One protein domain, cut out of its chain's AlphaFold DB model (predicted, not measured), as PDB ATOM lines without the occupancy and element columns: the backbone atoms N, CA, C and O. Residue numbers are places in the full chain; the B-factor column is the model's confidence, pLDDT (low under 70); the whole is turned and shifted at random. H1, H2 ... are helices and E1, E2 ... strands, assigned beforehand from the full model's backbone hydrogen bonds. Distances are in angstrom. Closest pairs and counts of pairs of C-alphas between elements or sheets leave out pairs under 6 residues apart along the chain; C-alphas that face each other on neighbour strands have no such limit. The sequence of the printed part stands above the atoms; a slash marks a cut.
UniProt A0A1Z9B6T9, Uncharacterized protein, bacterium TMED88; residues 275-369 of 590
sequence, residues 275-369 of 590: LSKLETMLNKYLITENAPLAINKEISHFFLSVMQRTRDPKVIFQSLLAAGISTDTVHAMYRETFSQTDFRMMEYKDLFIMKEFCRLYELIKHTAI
ATOM      1  N   LEU A 275     -41.401  -5.838  49.260       88.50
ATOM      2  CA  LEU A 275     -40.921  -6.782  48.245       88.50
ATOM      3  C   LEU A 275     -41.563  -8.176  48.332       88.50
ATOM      4  O   LEU A 275     -41.857  -8.776  47.304       88.50
ATOM      5  N   SER A 276     -41.856  -8.695  49.528       86.31
ATOM      6  CA  SER A 276     -42.583  -9.965  49.685       86.31
ATOM      7  C   SER A 276     -44.050  -9.851  49.234       86.31
ATOM      8  O   SER A 276     -44.608 -10.764  48.603       86.31
ATOM      9  N   LYS A 277     -44.691  -8.705  49.507       87.69
ATOM     10  CA  LYS A 277     -46.030  -8.394  48.980       87.69
ATOM     11  C   LYS A 277     -45.982  -8.257  47.460       87.69
ATOM     12  O   LYS A 277     -46.823  -8.850  46.784       87.69
ATOM     13  N   LEU A 278     -44.984  -7.553  46.934       90.44
ATOM     14  CA  LEU A 278     -44.775  -7.358  45.507       90.44
ATOM     15  C   LEU A 278     -44.522  -8.689  44.782       90.44
ATOM     16  O   LEU A 278     -45.221  -8.972  43.814       90.44
ATOM     17  N   GLU A 279     -43.663  -9.573  45.306       90.00
ATOM     18  CA  GLU A 279     -43.450 -10.944  44.794       90.00
ATOM     19  C   GLU A 279     -44.783 -11.706  44.691       90.00
ATOM     20  O   GLU A 279     -45.057 -12.402  43.708       90.00
ATOM     21  N   THR A 280     -45.644 -11.575  45.705       88.19
ATOM     22  CA  THR A 280     -46.958 -12.232  45.735       88.19
ATOM     23  C   THR A 280     -47.914 -11.638  44.698       88.19
ATOM     24  O   THR A 280     -48.634 -12.385  44.029       88.19
ATOM     25  N   MET A 281     -47.925 -10.311  44.551       89.50
ATOM     26  CA  MET A 281     -48.761  -9.604  43.579       89.50
ATOM     27  C   MET A 281     -48.328  -9.887  42.138       89.50
ATOM     28  O   MET A 281     -49.180 -10.251  41.331       89.50
ATOM     29  N   LEU A 282     -47.026  -9.828  41.844       90.75
ATOM     30  CA  LEU A 282     -46.448 -10.189  40.546       90.75
ATOM     31  C   LEU A 282     -46.784 -11.637  40.184       90.75
ATOM     32  O   LEU A 282     -47.284 -11.913  39.097       90.75
ATOM     33  N   ASN A 283     -46.604 -12.573  41.122       88.12
ATOM     34  CA  ASN A 283     -47.003 -13.965  40.912       88.12
ATOM     35  C   ASN A 283     -48.487 -14.096  40.566       88.12
ATOM     36  O   ASN A 283     -48.840 -14.841  39.652       88.12
ATOM     37  N   LYS A 284     -49.355 -13.394  41.299       88.62
ATOM     38  CA  LYS A 284     -50.797 -13.427  41.056       88.62
ATOM     39  C   LYS A 284     -51.136 -12.880  39.674       88.62
ATOM     40  O   LYS A 284     -51.897 -13.532  38.967       88.62
ATOM     41  N   TYR A 285     -50.563 -11.743  39.294       90.44
ATOM     42  CA  TYR A 285     -50.771 -11.121  37.990       90.44
ATOM     43  C   TYR A 285     -50.325 -12.040  36.849       90.44
ATOM     44  O   TYR A 285     -51.148 -12.441  36.033       90.44
ATOM     45  N   LEU A 286     -49.075 -12.515  36.882       88.75
ATOM     46  CA  LEU A 286     -48.521 -13.410  35.859       88.75
ATOM     47  C   LEU A 286     -49.341 -14.700  35.688       88.75
ATOM     48  O   LEU A 286     -49.402 -15.256  34.592       88.75
ATOM     49  N   ILE A 287     -49.938 -15.224  36.767       86.88
ATOM     50  CA  ILE A 287     -50.819 -16.404  36.715       86.88
ATOM     51  C   ILE A 287     -52.179 -16.068  36.103       86.88
ATOM     52  O   ILE A 287     -52.702 -16.888  35.350       86.88
ATOM     53  N   THR A 288     -52.755 -14.915  36.440       87.12
ATOM     54  CA  THR A 288     -54.039 -14.460  35.887       87.12
ATOM     55  C   THR A 288     -53.936 -14.258  34.379       87.12
ATOM     56  O   THR A 288     -54.752 -14.820  33.652       87.12
ATOM     57  N   GLU A 289     -52.875 -13.591  33.924       87.38
ATOM     58  CA  GLU A 289     -52.606 -13.322  32.504       87.38
ATOM     59  C   GLU A 289     -52.084 -14.549  31.734       87.38
ATOM     60  O   GLU A 289     -51.822 -14.486  30.540       87.38
ATOM     61  N   ASN A 290     -51.902 -15.697  32.404       84.44
ATOM     62  CA  ASN A 290     -51.278 -16.903  31.841       84.44
ATOM     63  C   ASN A 290     -49.931 -16.630  31.135       84.44
ATOM     64  O   ASN A 290     -49.581 -17.330  30.188       84.44
ATOM     65  N   ALA A 291     -49.159 -15.655  31.628       85.25
ATOM     66  CA  ALA A 291     -47.901 -15.234  31.019       85.25
ATOM     67  C   ALA A 291     -46.936 -16.424  30.819       85.25
ATOM     68  O   ALA A 291     -46.758 -17.205  31.775       85.25
ATOM     69  N   PRO A 292     -46.290 -16.551  29.640       82.12
ATOM     70  CA  PRO A 292     -45.358 -17.634  29.340       82.12
ATOM     71  C   PRO A 292     -44.192 -17.601  30.323       82.12
ATOM     72  O   PRO A 292     -43.747 -16.543  30.754       82.12
ATOM     73  N   LEU A 293     -43.734 -18.769  30.755       75.56
ATOM     74  CA  LEU A 293     -42.717 -18.863  31.792       75.56
ATOM     75  C   LEU A 293     -41.336 -18.501  31.224       75.56
ATOM     76  O   LEU A 293     -40.714 -19.341  30.590       75.56
ATOM     77  N   ALA A 294     -40.839 -17.294  31.495       74.88
ATOM     78  CA  ALA A 294     -39.456 -16.934  31.189       74.88
ATOM     79  C   ALA A 294     -38.563 -17.266  32.396       74.88
ATOM     80  O   ALA A 294     -38.650 -16.618  33.440       74.88
ATOM     81  N   ILE A 295     -37.740 -18.313  32.283       65.56
ATOM     82  CA  ILE A 295     -36.687 -18.611  33.262       65.56
ATOM     83  C   ILE A 295     -35.374 -18.116  32.666       65.56
ATOM     84  O   ILE A 295     -34.816 -18.771  31.792       65.56
ATOM     85  N   ASN A 296     -34.875 -16.975  33.140       77.00
ATOM     86  CA  ASN A 296     -33.549 -16.496  32.767       77.00
ATOM     87  C   ASN A 296     -32.557 -16.809  33.899       77.00
ATOM     88  O   ASN A 296     -32.492 -16.087  34.894       77.00
ATOM     89  N   LYS A 297     -31.817 -17.918  33.756       78.19
ATOM     90  CA  LYS A 297     -30.833 -18.371  34.755       78.19
ATOM     91  C   LYS A 297     -29.692 -17.363  34.930       78.19
ATOM     92  O   LYS A 297     -29.229 -17.170  36.051       78.19
ATOM     93  N   GLU A 298     -29.271 -16.702  33.856       84.88
ATOM     94  CA  GLU A 298     -28.167 -15.735  33.870       84.88
ATOM     95  C   GLU A 298     -28.502 -14.526  34.744       84.88
ATOM     96  O   GLU A 298     -27.699 -14.124  35.582       84.88
ATOM     97  N   ILE A 299     -29.733 -14.020  34.642       87.12
ATOM     98  CA  ILE A 299     -30.219 -12.915  35.481       87.12
ATOM     99  C   ILE A 299     -30.264 -13.321  36.959       87.12
ATOM    100  O   ILE A 299     -29.846 -12.554  37.828       87.12
ATOM    101  N   SER A 300     -30.726 -14.538  37.263       84.88
ATOM    102  CA  SER A 300     -30.709 -15.059  38.635       84.88
ATOM    103  C   SER A 300     -29.287 -15.125  39.204       84.88
ATOM    104  O   SER A 300     -29.070 -14.731  40.353       84.88
ATOM    105  N   HIS A 301     -28.322 -15.609  38.415       86.19
ATOM    106  CA  HIS A 301     -26.914 -15.666  38.812       86.19
ATOM    107  C   HIS A 301     -26.326 -14.271  39.016       86.19
ATOM    108  O   HIS A 301     -25.699 -14.031  40.046       86.19
ATOM    109  N   PHE A 302     -26.601 -13.343  38.102       91.81
ATOM    110  CA  PHE A 302     -26.180 -11.952  38.206       91.81
ATOM    111  C   PHE A 302     -26.659 -11.302  39.514       91.81
ATOM    112  O   PHE A 302     -25.841 -10.805  40.293       91.81
ATOM    113  N   PHE A 303     -27.960 -11.373  39.816       92.12
ATOM    114  CA  PHE A 303     -28.500 -10.817  41.061       92.12
ATOM    115  C   PHE A 303     -27.892 -11.466  42.300       92.12
ATOM    116  O   PHE A 303     -27.539 -10.763  43.249       92.12
ATOM    117  N   LEU A 304     -27.733 -12.792  42.299       87.00
ATOM    118  CA  LEU A 304     -27.115 -13.496  43.416       87.00
ATOM    119  C   LEU A 304     -25.672 -13.020  43.642       87.00
ATOM    120  O   LEU A 304     -25.307 -12.740  44.781       87.00
ATOM    121  N   SER A 305     -24.879 -12.871  42.579       88.50
ATOM    122  CA  SER A 305     -23.498 -12.387  42.665       88.50
ATOM    123  C   SER A 305     -23.402 -10.958  43.200       88.50
ATOM    124  O   SER A 305     -22.528 -10.678  44.021       88.50
ATOM    125  N   VAL A 306     -24.303 -10.057  42.794       90.81
ATOM    126  CA  VAL A 306     -24.349  -8.687  43.336       90.81
ATOM    127  C   VAL A 306     -24.708  -8.717  44.823       90.81
ATOM    128  O   VAL A 306     -23.985  -8.166  45.652       90.81
ATOM    129  N   MET A 307     -25.786  -9.413  45.184       90.12
ATOM    130  CA  MET A 307     -26.290  -9.450  46.559       90.12
ATOM    131  C   MET A 307     -25.380 -10.230  47.532       90.12
ATOM    132  O   MET A 307     -25.507 -10.077  48.746       90.12
ATOM    133  N   GLN A 308     -24.462 -11.062  47.030       85.38
ATOM    134  CA  GLN A 308     -23.399 -11.684  47.829       85.38
ATOM    135  C   GLN A 308     -22.273 -10.705  48.185       85.38
ATOM    136  O   GLN A 308     -21.634 -10.870  49.222       85.38
ATOM    137  N   ARG A 309     -22.021  -9.699  47.338       88.06
ATOM    138  CA  ARG A 309     -20.893  -8.761  47.478       88.06
ATOM    139  C   ARG A 309     -21.240  -7.501  48.259       88.06
ATOM    140  O   ARG A 309     -20.347  -6.875  48.816       88.06
ATOM    141  N   THR A 310     -22.512  -7.117  48.307       89.12
ATOM    142  CA  THR A 310     -22.949  -5.901  49.002       89.12
ATOM    143  C   THR A 310     -24.254  -6.106  49.761       89.12
ATOM    144  O   THR A 310     -25.100  -6.923  49.396       89.12
ATOM    145  N   ARG A 311     -24.416  -5.336  50.838       84.56
ATOM    146  CA  ARG A 311     -25.668  -5.203  51.592       84.56
ATOM    147  C   ARG A 311     -26.334  -3.843  51.386       84.56
ATOM    148  O   ARG A 311     -27.419  -3.644  51.920       84.56
ATOM    149  N   ASP A 312     -25.710  -2.935  50.630       89.56
ATOM    150  CA  ASP A 312     -26.262  -1.609  50.353       89.56
ATOM    151  C   ASP A 312     -27.498  -1.729  49.441       89.56
ATOM    152  O   ASP A 312     -27.368  -2.146  48.283       89.56
ATOM    153  N   PRO A 313     -28.699  -1.344  49.918       88.25
ATOM    154  CA  PRO A 313     -29.910  -1.378  49.114       88.25
ATOM    155  C   PRO A 313     -29.797  -0.562  47.825       88.25
ATOM    156  O   PRO A 313     -30.369  -0.962  46.820       88.25
ATOM    157  N   LYS A 314     -29.053   0.551  47.803       89.81
ATOM    158  CA  LYS A 314     -28.928   1.380  46.595       89.81
ATOM    159  C   LYS A 314     -28.243   0.611  45.470       89.81
ATOM    160  O   LYS A 314     -28.778   0.538  44.368       89.81
ATOM    161  N   VAL A 315     -27.112  -0.023  45.776       91.25
ATOM    162  CA  VAL A 315     -26.351  -0.833  44.814       91.25
ATOM    163  C   VAL A 315     -27.159  -2.054  44.372       91.25
ATOM    164  O   VAL A 315     -27.181  -2.397  43.193       91.25
ATOM    165  N   ILE A 316     -27.882  -2.689  45.301       93.19
ATOM    166  CA  ILE A 316     -28.726  -3.838  44.966       93.19
ATOM    167  C   ILE A 316     -29.871  -3.421  44.032       93.19
ATOM    168  O   ILE A 316     -30.112  -4.089  43.037       93.19
ATOM    169  N   PHE A 317     -30.563  -2.308  44.283       94.00
ATOM    170  CA  PHE A 317     -31.624  -1.850  43.380       94.00
ATOM    171  C   PHE A 317     -31.076  -1.378  42.025       94.00
ATOM    172  O   PHE A 317     -31.720  -1.610  41.006       94.00
ATOM    173  N   GLN A 318     -29.865  -0.816  41.972       93.38
ATOM    174  CA  GLN A 318     -29.199  -0.491  40.705       93.38
ATOM    175  C   GLN A 318     -28.935  -1.722  39.827       93.38
ATOM    176  O   GLN A 318     -28.886  -1.587  38.606       93.38
ATOM    177  N   SER A 319     -28.852  -2.935  40.390       94.31
ATOM    178  CA  SER A 319     -28.731  -4.143  39.564       94.31
ATOM    179  C   SER A 319     -29.949  -4.362  38.663       94.31
ATOM    180  O   SER A 319     -29.826  -4.980  37.614       94.31
ATOM    181  N   LEU A 320     -31.130  -3.848  39.031       94.75
ATOM    182  CA  LEU A 320     -32.305  -3.898  38.156       94.75
ATOM    183  C   LEU A 320     -32.106  -3.060  36.886       94.75
ATOM    184  O   LEU A 320     -32.504  -3.510  35.816       94.75
ATOM    185  N   LEU A 321     -31.437  -1.903  36.987       94.44
ATOM    186  CA  LEU A 321     -31.093  -1.072  35.824       94.44
ATOM    187  C   LEU A 321     -30.161  -1.832  34.881       94.44
ATOM    188  O   LEU A 321     -30.402  -1.900  33.681       94.44
ATOM    189  N   ALA A 322     -29.137  -2.478  35.444       91.44
ATOM    190  CA  ALA A 322     -28.209  -3.316  34.686       91.44
ATOM    191  C   ALA A 322     -28.894  -4.536  34.037       91.44
ATOM    192  O   ALA A 322     -28.436  -5.023  33.009       91.44
ATOM    193  N   ALA A 323     -30.007  -5.010  34.607       92.06
ATOM    194  CA  ALA A 323     -30.838  -6.067  34.031       92.06
ATOM    195  C   ALA A 323     -31.842  -5.559  32.970       92.06
ATOM    196  O   ALA A 323     -32.627  -6.357  32.459       92.06
ATOM    197  N   GLY A 324     -31.820  -4.262  32.638       91.19
ATOM    198  CA  GLY A 324     -32.654  -3.647  31.602       91.19
ATOM    199  C   GLY A 324     -33.975  -3.049  32.094       91.19
ATOM    200  O   GLY A 324     -34.796  -2.661  31.269       91.19
ATOM    201  N   ILE A 325     -34.204  -2.956  33.409       94.81
ATOM    202  CA  ILE A 325     -35.412  -2.325  33.964       94.81
ATOM    203  C   ILE A 325     -35.270  -0.801  33.929       94.81
ATOM    204  O   ILE A 325     -34.222  -0.265  34.284       94.81
ATOM    205  N   SER A 326     -36.339  -0.096  33.545       94.88
ATOM    206  CA  SER A 326     -36.321   1.366  33.442       94.88
ATOM    207  C   SER A 326     -36.067   2.061  34.783       94.88
ATOM    208  O   SER A 326     -36.511   1.611  35.846       94.88
ATOM    209  N   THR A 327     -35.388   3.207  34.724       94.38
ATOM    210  CA  THR A 327     -35.010   4.011  35.894       94.38
ATOM    211  C   THR A 327     -36.205   4.407  36.757       94.38
ATOM    212  O   THR A 327     -36.157   4.258  37.980       94.38
ATOM    213  N   ASP A 328     -37.309   4.809  36.128       93.31
ATOM    214  CA  ASP A 328     -38.544   5.184  36.825       93.31
ATOM    215  C   ASP A 328     -39.135   4.013  37.614       93.31
ATOM    216  O   ASP A 328     -39.536   4.169  38.770       93.31
ATOM    217  N   THR A 329     -39.115   2.811  37.033       93.12
ATOM    218  CA  THR A 329     -39.609   1.596  37.690       93.12
ATOM    219  C   THR A 329     -38.752   1.241  38.900       93.12
ATOM    220  O   THR A 329     -39.282   0.943  39.972       93.12
ATOM    221  N   VAL A 330     -37.423   1.306  38.767       93.44
ATOM    222  CA  VAL A 330     -36.503   1.021  39.879       93.44
ATOM    223  C   VAL A 330     -36.689   2.029  41.011       93.44
ATOM    224  O   VAL A 330     -36.747   1.630  42.177       93.44
ATOM    225  N   HIS A 331     -36.855   3.315  40.695       92.94
ATOM    226  CA  HIS A 331     -37.163   4.331  41.700       92.94
ATOM    227  C   HIS A 331     -38.513   4.095  42.378       92.94
ATOM    228  O   HIS A 331     -38.593   4.211  43.602       92.94
ATOM    229  N   ALA A 332     -39.548   3.715  41.628       91.62
ATOM    230  CA  ALA A 332     -40.858   3.393  42.185       91.62
ATOM    231  C   ALA A 332     -40.811   2.159  43.102       91.62
ATOM    232  O   ALA A 332     -41.435   2.149  44.163       91.62
ATOM    233  N   MET A 333     -40.034   1.130  42.749       92.38
ATOM    234  CA  MET A 333     -39.810  -0.022  43.629       92.38
ATOM    235  C   MET A 333     -39.028   0.362  44.890       92.38
ATOM    236  O   MET A 333     -39.366  -0.102  45.976       92.38
ATOM    237  N   TYR A 334     -37.987   1.188  44.758       90.19
ATOM    238  CA  TYR A 334     -37.156   1.626  45.883       90.19
ATOM    239  C   TYR A 334     -37.938   2.501  46.874       90.19
ATOM    240  O   TYR A 334     -37.741   2.391  48.080       90.19
ATOM    241  N   ARG A 335     -38.857   3.336  46.371       90.44
ATOM    242  CA  ARG A 335     -39.759   4.187  47.170       90.44
ATOM    243  C   ARG A 335     -41.046   3.483  47.615       90.44
ATOM    244  O   ARG A 335     -41.911   4.126  48.195       90.44
ATOM    245  N   GLU A 336     -41.182   2.189  47.335       90.38
ATOM    246  CA  GLU A 336     -42.359   1.377  47.668       90.38
ATOM    247  C   GLU A 336     -43.687   1.854  47.038       90.38
ATOM    248  O   GLU A 336     -44.770   1.502  47.507       90.38
ATOM    249  N   THR A 337     -43.633   2.623  45.946       88.19
ATOM    250  CA  THR A 337     -44.818   3.153  45.246       88.19
ATOM    251  C   THR A 337     -45.276   2.283  44.076       88.19
ATOM    252  O   THR A 337     -46.389   2.464  43.591       88.19
ATOM    253  N   PHE A 338     -44.457   1.326  43.625       89.00
ATOM    254  CA  PHE A 338     -44.793   0.454  42.495       89.00
ATOM    255  C   PHE A 338     -45.912  -0.547  42.852       89.00
ATOM    256  O   PHE A 338     -45.879  -1.207  43.900       89.00
ATOM    257  N   SER A 339     -46.919  -0.657  41.986       85.44
ATOM    258  CA  SER A 339     -48.221  -1.259  42.280       85.44
ATOM    259  C   SER A 339     -48.816  -2.039  41.092       85.44
ATOM    260  O   SER A 339     -48.191  -2.220  40.052       85.44
ATOM    261  N   GLN A 340     -50.044  -2.554  41.244       83.75
ATOM    262  CA  GLN A 340     -50.693  -3.382  40.215       83.75
ATOM    263  C   GLN A 340     -51.045  -2.630  38.925       83.75
ATOM    264  O   GLN A 340     -51.184  -3.278  37.888       83.75
ATOM    265  N   THR A 341     -51.226  -1.307  38.975       85.25
ATOM    266  CA  THR A 341     -51.476  -0.497  37.771       85.25
ATOM    267  C   THR A 341     -50.265  -0.504  36.853       85.25
ATOM    268  O   THR A 341     -50.413  -0.640  35.641       85.25
ATOM    269  N   ASP A 342     -49.079  -0.476  37.450       87.38
ATOM    270  CA  ASP A 342     -47.805  -0.387  36.747       87.38
ATOM    271  C   ASP A 342     -47.472  -1.704  36.033       87.38
ATOM    272  O   ASP A 342     -46.866  -1.701  34.967       87.38
ATOM    273  N   PHE A 343     -47.974  -2.842  36.537       89.62
ATOM    274  CA  PHE A 343     -47.761  -4.155  35.912       89.62
ATOM    275  C   PHE A 343     -48.295  -4.229  34.477       89.62
ATOM    276  O   PHE A 343     -47.782  -5.003  33.675       89.62
ATOM    277  N   ARG A 344     -49.355  -3.474  34.164       86.62
ATOM    278  CA  ARG A 344     -49.985  -3.485  32.835       86.62
ATOM    279  C   ARG A 344     -49.165  -2.745  31.786       86.62
ATOM    280  O   ARG A 344     -49.347  -3.008  30.605       86.62
ATOM    281  N   MET A 345     -48.294  -1.840  32.224       88.50
ATOM    282  CA  MET A 345     -47.462  -1.011  31.354       88.50
ATOM    283  C   MET A 345     -46.103  -1.655  31.057       88.50
ATOM    284  O   MET A 345     -45.286  -1.059  30.365       88.50
ATOM    285  N   MET A 346     -45.845  -2.851  31.591       89.94
ATOM    286  CA  MET A 346     -44.561  -3.533  31.480       89.94
ATOM    287  C   MET A 346     -44.672  -4.830  30.691       89.94
ATOM    288  O   MET A 346     -45.675  -5.546  30.758       89.94
ATOM    289  N   GLU A 347     -43.587  -5.182  30.007       91.06
ATOM    290  CA  GLU A 347     -43.475  -6.478  29.360       91.06
ATOM    291  C   GLU A 347     -43.371  -7.611  30.385       91.06
ATOM    292  O   GLU A 347     -42.824  -7.468  31.484       91.06
ATOM    293  N   TYR A 348     -43.839  -8.806  30.009       90.50
ATOM    294  CA  TYR A 348     -43.744  -9.969  30.890       90.50
ATOM    295  C   TYR A 348     -42.304 -10.285  31.293       90.50
ATOM    296  O   TYR A 348     -42.084 -10.695  32.433       90.50
ATOM    297  N   LYS A 349     -41.339 -10.080  30.386       89.94
ATOM    298  CA  LYS A 349     -39.910 -10.287  30.640       89.94
ATOM    299  C   LYS A 349     -39.458  -9.498  31.872       89.94
ATOM    300  O   LYS A 349     -38.929 -10.096  32.809       89.94
ATOM    301  N   ASP A 350     -39.767  -8.211  31.919       91.75
ATOM    302  CA  ASP A 350     -39.382  -7.315  33.011       91.75
ATOM    303  C   ASP A 350     -40.060  -7.695  34.326       91.75
ATOM    304  O   ASP A 350     -39.424  -7.768  35.379       91.75
ATOM    305  N   LEU A 351     -41.342  -8.067  34.267       92.25
ATOM    306  CA  LEU A 351     -42.075  -8.549  35.438       92.25
ATOM    307  C   LEU A 351     -41.469  -9.837  36.019       92.25
ATOM    308  O   LEU A 351     -41.498 -10.035  37.240       92.25
ATOM    309  N   PHE A 352     -40.906 -10.722  35.187       90.31
ATOM    310  CA  PHE A 352     -40.169 -11.894  35.672       90.31
ATOM    311  C   PHE A 352     -38.836 -11.521  36.314       90.31
ATOM    312  O   PHE A 352     -38.521 -12.081  37.366       90.31
ATOM    313  N   ILE A 353     -38.094 -10.575  35.734       92.44
ATOM    314  CA  ILE A 353     -36.842 -10.053  36.301       92.44
ATOM    315  C   ILE A 353     -37.110  -9.461  37.688       92.44
ATOM    316  O   ILE A 353     -36.470  -9.839  38.670       92.44
ATOM    317  N   MET A 354     -38.131  -8.612  37.803       92.75
ATOM    318  CA  MET A 354     -38.541  -8.000  39.066       92.75
ATOM    319  C   MET A 354     -39.012  -9.029  40.093       92.75
ATOM    320  O   MET A 354     -38.665  -8.948  41.276       92.75
ATOM    321  N   LYS A 355     -39.797 -10.023  39.662       91.25
ATOM    322  CA  LYS A 355     -40.227 -11.123  40.531       91.25
ATOM    323  C   LYS A 355     -39.019 -11.887  41.075       91.25
ATOM    324  O   LYS A 355     -39.006 -12.236  42.257       91.25
ATOM    325  N   GLU A 356     -38.035 -12.162  40.226       89.00
ATOM    326  CA  GLU A 356     -36.826 -12.887  40.600       89.00
ATOM    327  C   GLU A 356     -35.951 -12.081  41.562       89.00
ATOM    328  O   GLU A 356     -35.513 -12.612  42.585       89.00
ATOM    329  N   PHE A 357     -35.804 -10.780  41.314       93.19
ATOM    330  CA  PHE A 357     -35.160  -9.844  42.230       93.19
ATOM    331  C   PHE A 357     -35.815  -9.857  43.617       93.19
ATOM    332  O   PHE A 357     -35.135 -10.082  44.618       93.19
ATOM    333  N   CYS A 358     -37.146  -9.703  43.692       92.12
ATOM    334  CA  CYS A 358     -37.876  -9.731  44.964       92.12
ATOM    335  C   CYS A 358     -37.662 -11.060  45.702       92.12
ATOM    336  O   CYS A 358     -37.432 -11.081  46.913       92.12
ATOM    337  N   ARG A 359     -37.702 -12.178  44.964       88.31
ATOM    338  CA  ARG A 359     -37.494 -13.524  45.508       88.31
ATOM    339  C   ARG A 359     -36.103 -13.670  46.126       88.31
ATOM    340  O   ARG A 359     -36.004 -14.196  47.235       88.31
ATOM    341  N   LEU A 360     -35.055 -13.252  45.412       88.06
ATOM    342  CA  LEU A 360     -33.659 -13.369  45.846       88.06
ATOM    343  C   LEU A 360     -33.334 -12.425  47.005       88.06
ATOM    344  O   LEU A 360     -32.715 -12.854  47.979       88.06
ATOM    345  N   TYR A 361     -33.827 -11.188  46.957       89.81
ATOM    346  CA  TYR A 361     -33.628 -10.212  48.025       89.81
ATOM    347  C   TYR A 361     -34.192 -10.711  49.363       89.81
ATOM    348  O   TYR A 361     -33.528 -10.660  50.399       89.81
ATOM    349  N   GLU A 362     -35.405 -11.272  49.343       86.75
ATOM    350  CA  GLU A 362     -36.020 -11.871  50.532       86.75
ATOM    351  C   GLU A 362     -35.323 -13.166  50.966       86.75
ATOM    352  O   GLU A 362     -35.157 -13.419  52.159       86.75
ATOM    353  N   LEU A 363     -34.870 -13.986  50.014       83.75
ATOM    354  CA  LEU A 363     -34.136 -15.214  50.313       83.75
ATOM    355  C   LEU A 363     -32.850 -14.926  51.100       83.75
ATOM    356  O   LEU A 363     -32.571 -15.611  52.083       83.75
ATOM    357  N   ILE A 364     -32.096 -13.907  50.693       83.25
ATOM    358  CA  ILE A 364     -30.799 -13.550  51.279       83.25
ATOM    359  C   ILE A 364     -30.936 -12.972  52.690       83.25
ATOM    360  O   ILE A 364     -30.067 -13.210  53.528       83.25
ATOM    361  N   LYS A 365     -32.036 -12.275  53.002       81.69
ATOM    362  CA  LYS A 365     -32.335 -11.839  54.381       81.69
ATOM    363  C   LYS A 365     -32.535 -13.009  55.343       81.69
ATOM    364  O   LYS A 365     -32.294 -12.879  56.538       81.69
ATOM    365  N   HIS A 366     -33.011 -14.141  54.829       80.44
ATOM    366  CA  HIS A 366     -33.390 -15.310  55.623       80.44
ATOM    367  C   HIS A 366     -32.467 -16.514  55.412       80.44
ATOM    368  O   HIS A 366     -32.837 -17.633  55.791       80.44
ATOM    369  N   THR A 367     -31.296 -16.294  54.810       84.88
ATOM    370  CA  THR A 367     -30.297 -17.330  54.548       84.88
ATOM    371  C   THR A 367     -28.955 -16.928  55.144       84.88
ATOM    372  O   THR A 367     -28.425 -15.871  54.813       84.88
ATOM    373  N   ALA A 368     -28.404 -17.773  56.010       85.88
ATOM    374  CA  ALA A 368     -27.090 -17.574  56.612       85.88
ATOM    375  C   ALA A 368     -26.398 -18.922  56.830       85.88
ATOM    376  O   ALA A 368     -27.053 -19.912  57.160       85.88
ATOM    377  N   ILE A 369     -25.079 -18.949  56.657       87.38
ATOM    378  CA  ILE A 369     -24.237 -20.112  56.939       87.38
ATOM    379  C   ILE A 369     -23.378 -19.770  58.150       87.38
ATOM    380  O   ILE A 369     -22.748 -18.716  58.190       87.38
TER     381      ILE A 369
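This is residues 275 to 369 of the 590 residues of an uncharacterized protein of bacterium TMED88 (UniProt A0A1Z9B6T9). The long helix H6 runs through the middle of a row of three helices, with H1 along one side of it and H2 along the other. H3 folds back from H2 over H2 and H6, H4 folds back from H3, and the short H5 lies near H1 and the beginning of H6. The printed part has 95 residues, with six named helices and one named strand in the order H1 H2 H3 H4 H5 H6 E1, and is mostly helix. It is compact, with a radius of gyration of the C-alphas of 12.7 A, and spans 37 by 24 by 22 A.

H6, residues 348 to 365, is 26.2 A long, from C-alpha 348 at (-43.744, -9.969, 30.890). H1, residues 275 to 288, is 19.6 A long and begins at (-40.921, -6.782, 48.245). H2, residues 297 to 309, is 18.8 A, and H3, residues 313 to 322, 14.7 A. H4 is residues 327 to 334, 10.5 A, and H5 residues 342 to 345, 5.4 A. E1, residues 367 to 369, is 7.1 A and ends at (-24.237, -20.112, 56.939).

H6 and H3 are the hubs, touching three helices each. H6 touches H1, closest at the C-alphas of Glu 279 and Lys 355, 5.3 A, opposite ways at a shallow tilt of 34 degrees, only just short of steep. H6 touches H2, closest at C-alphas 300 and 356, 6.8 A, the same way at 35.3 degrees, only just steep. H2, H3 and H6 form an up and down bundle, each running against the one before; H6 only just touches H3, with residues 353 to 357 alone and 3 pairs of C-alphas within 8 A, the closest 320 and 354, 7.5 A. H2 and H3, and H3 and H4, are helical hairpins, closest at C-alphas 307 and 316, 6.3 A, and 321 and 327, 6.4 A; H2 touches H3 with residues 303 to 307 alone. Helix packing is mostly aligned, 4 of 5 touching pairs being at a shallow tilt. H5 is close to H1 but not clearly touching, C-alphas 282 and 343 being the closest, 7.7 A. H4 and H6 are apart. E1 pairs with no named strand and meets H6 only through their link. Every O i to N i+4 pair is within hydrogen-bond range in H1, H2, H4 and H6, and 4 of 6 in H3; H5 is too short for one.

The outline is only just elongated; the C-alphas farthest apart, of Met 345 and Ile 369, are 39.5 A apart. The printed part has no cut and no long link. Mean pLDDT of the printed part is 88.4, and residue 295 is under 70.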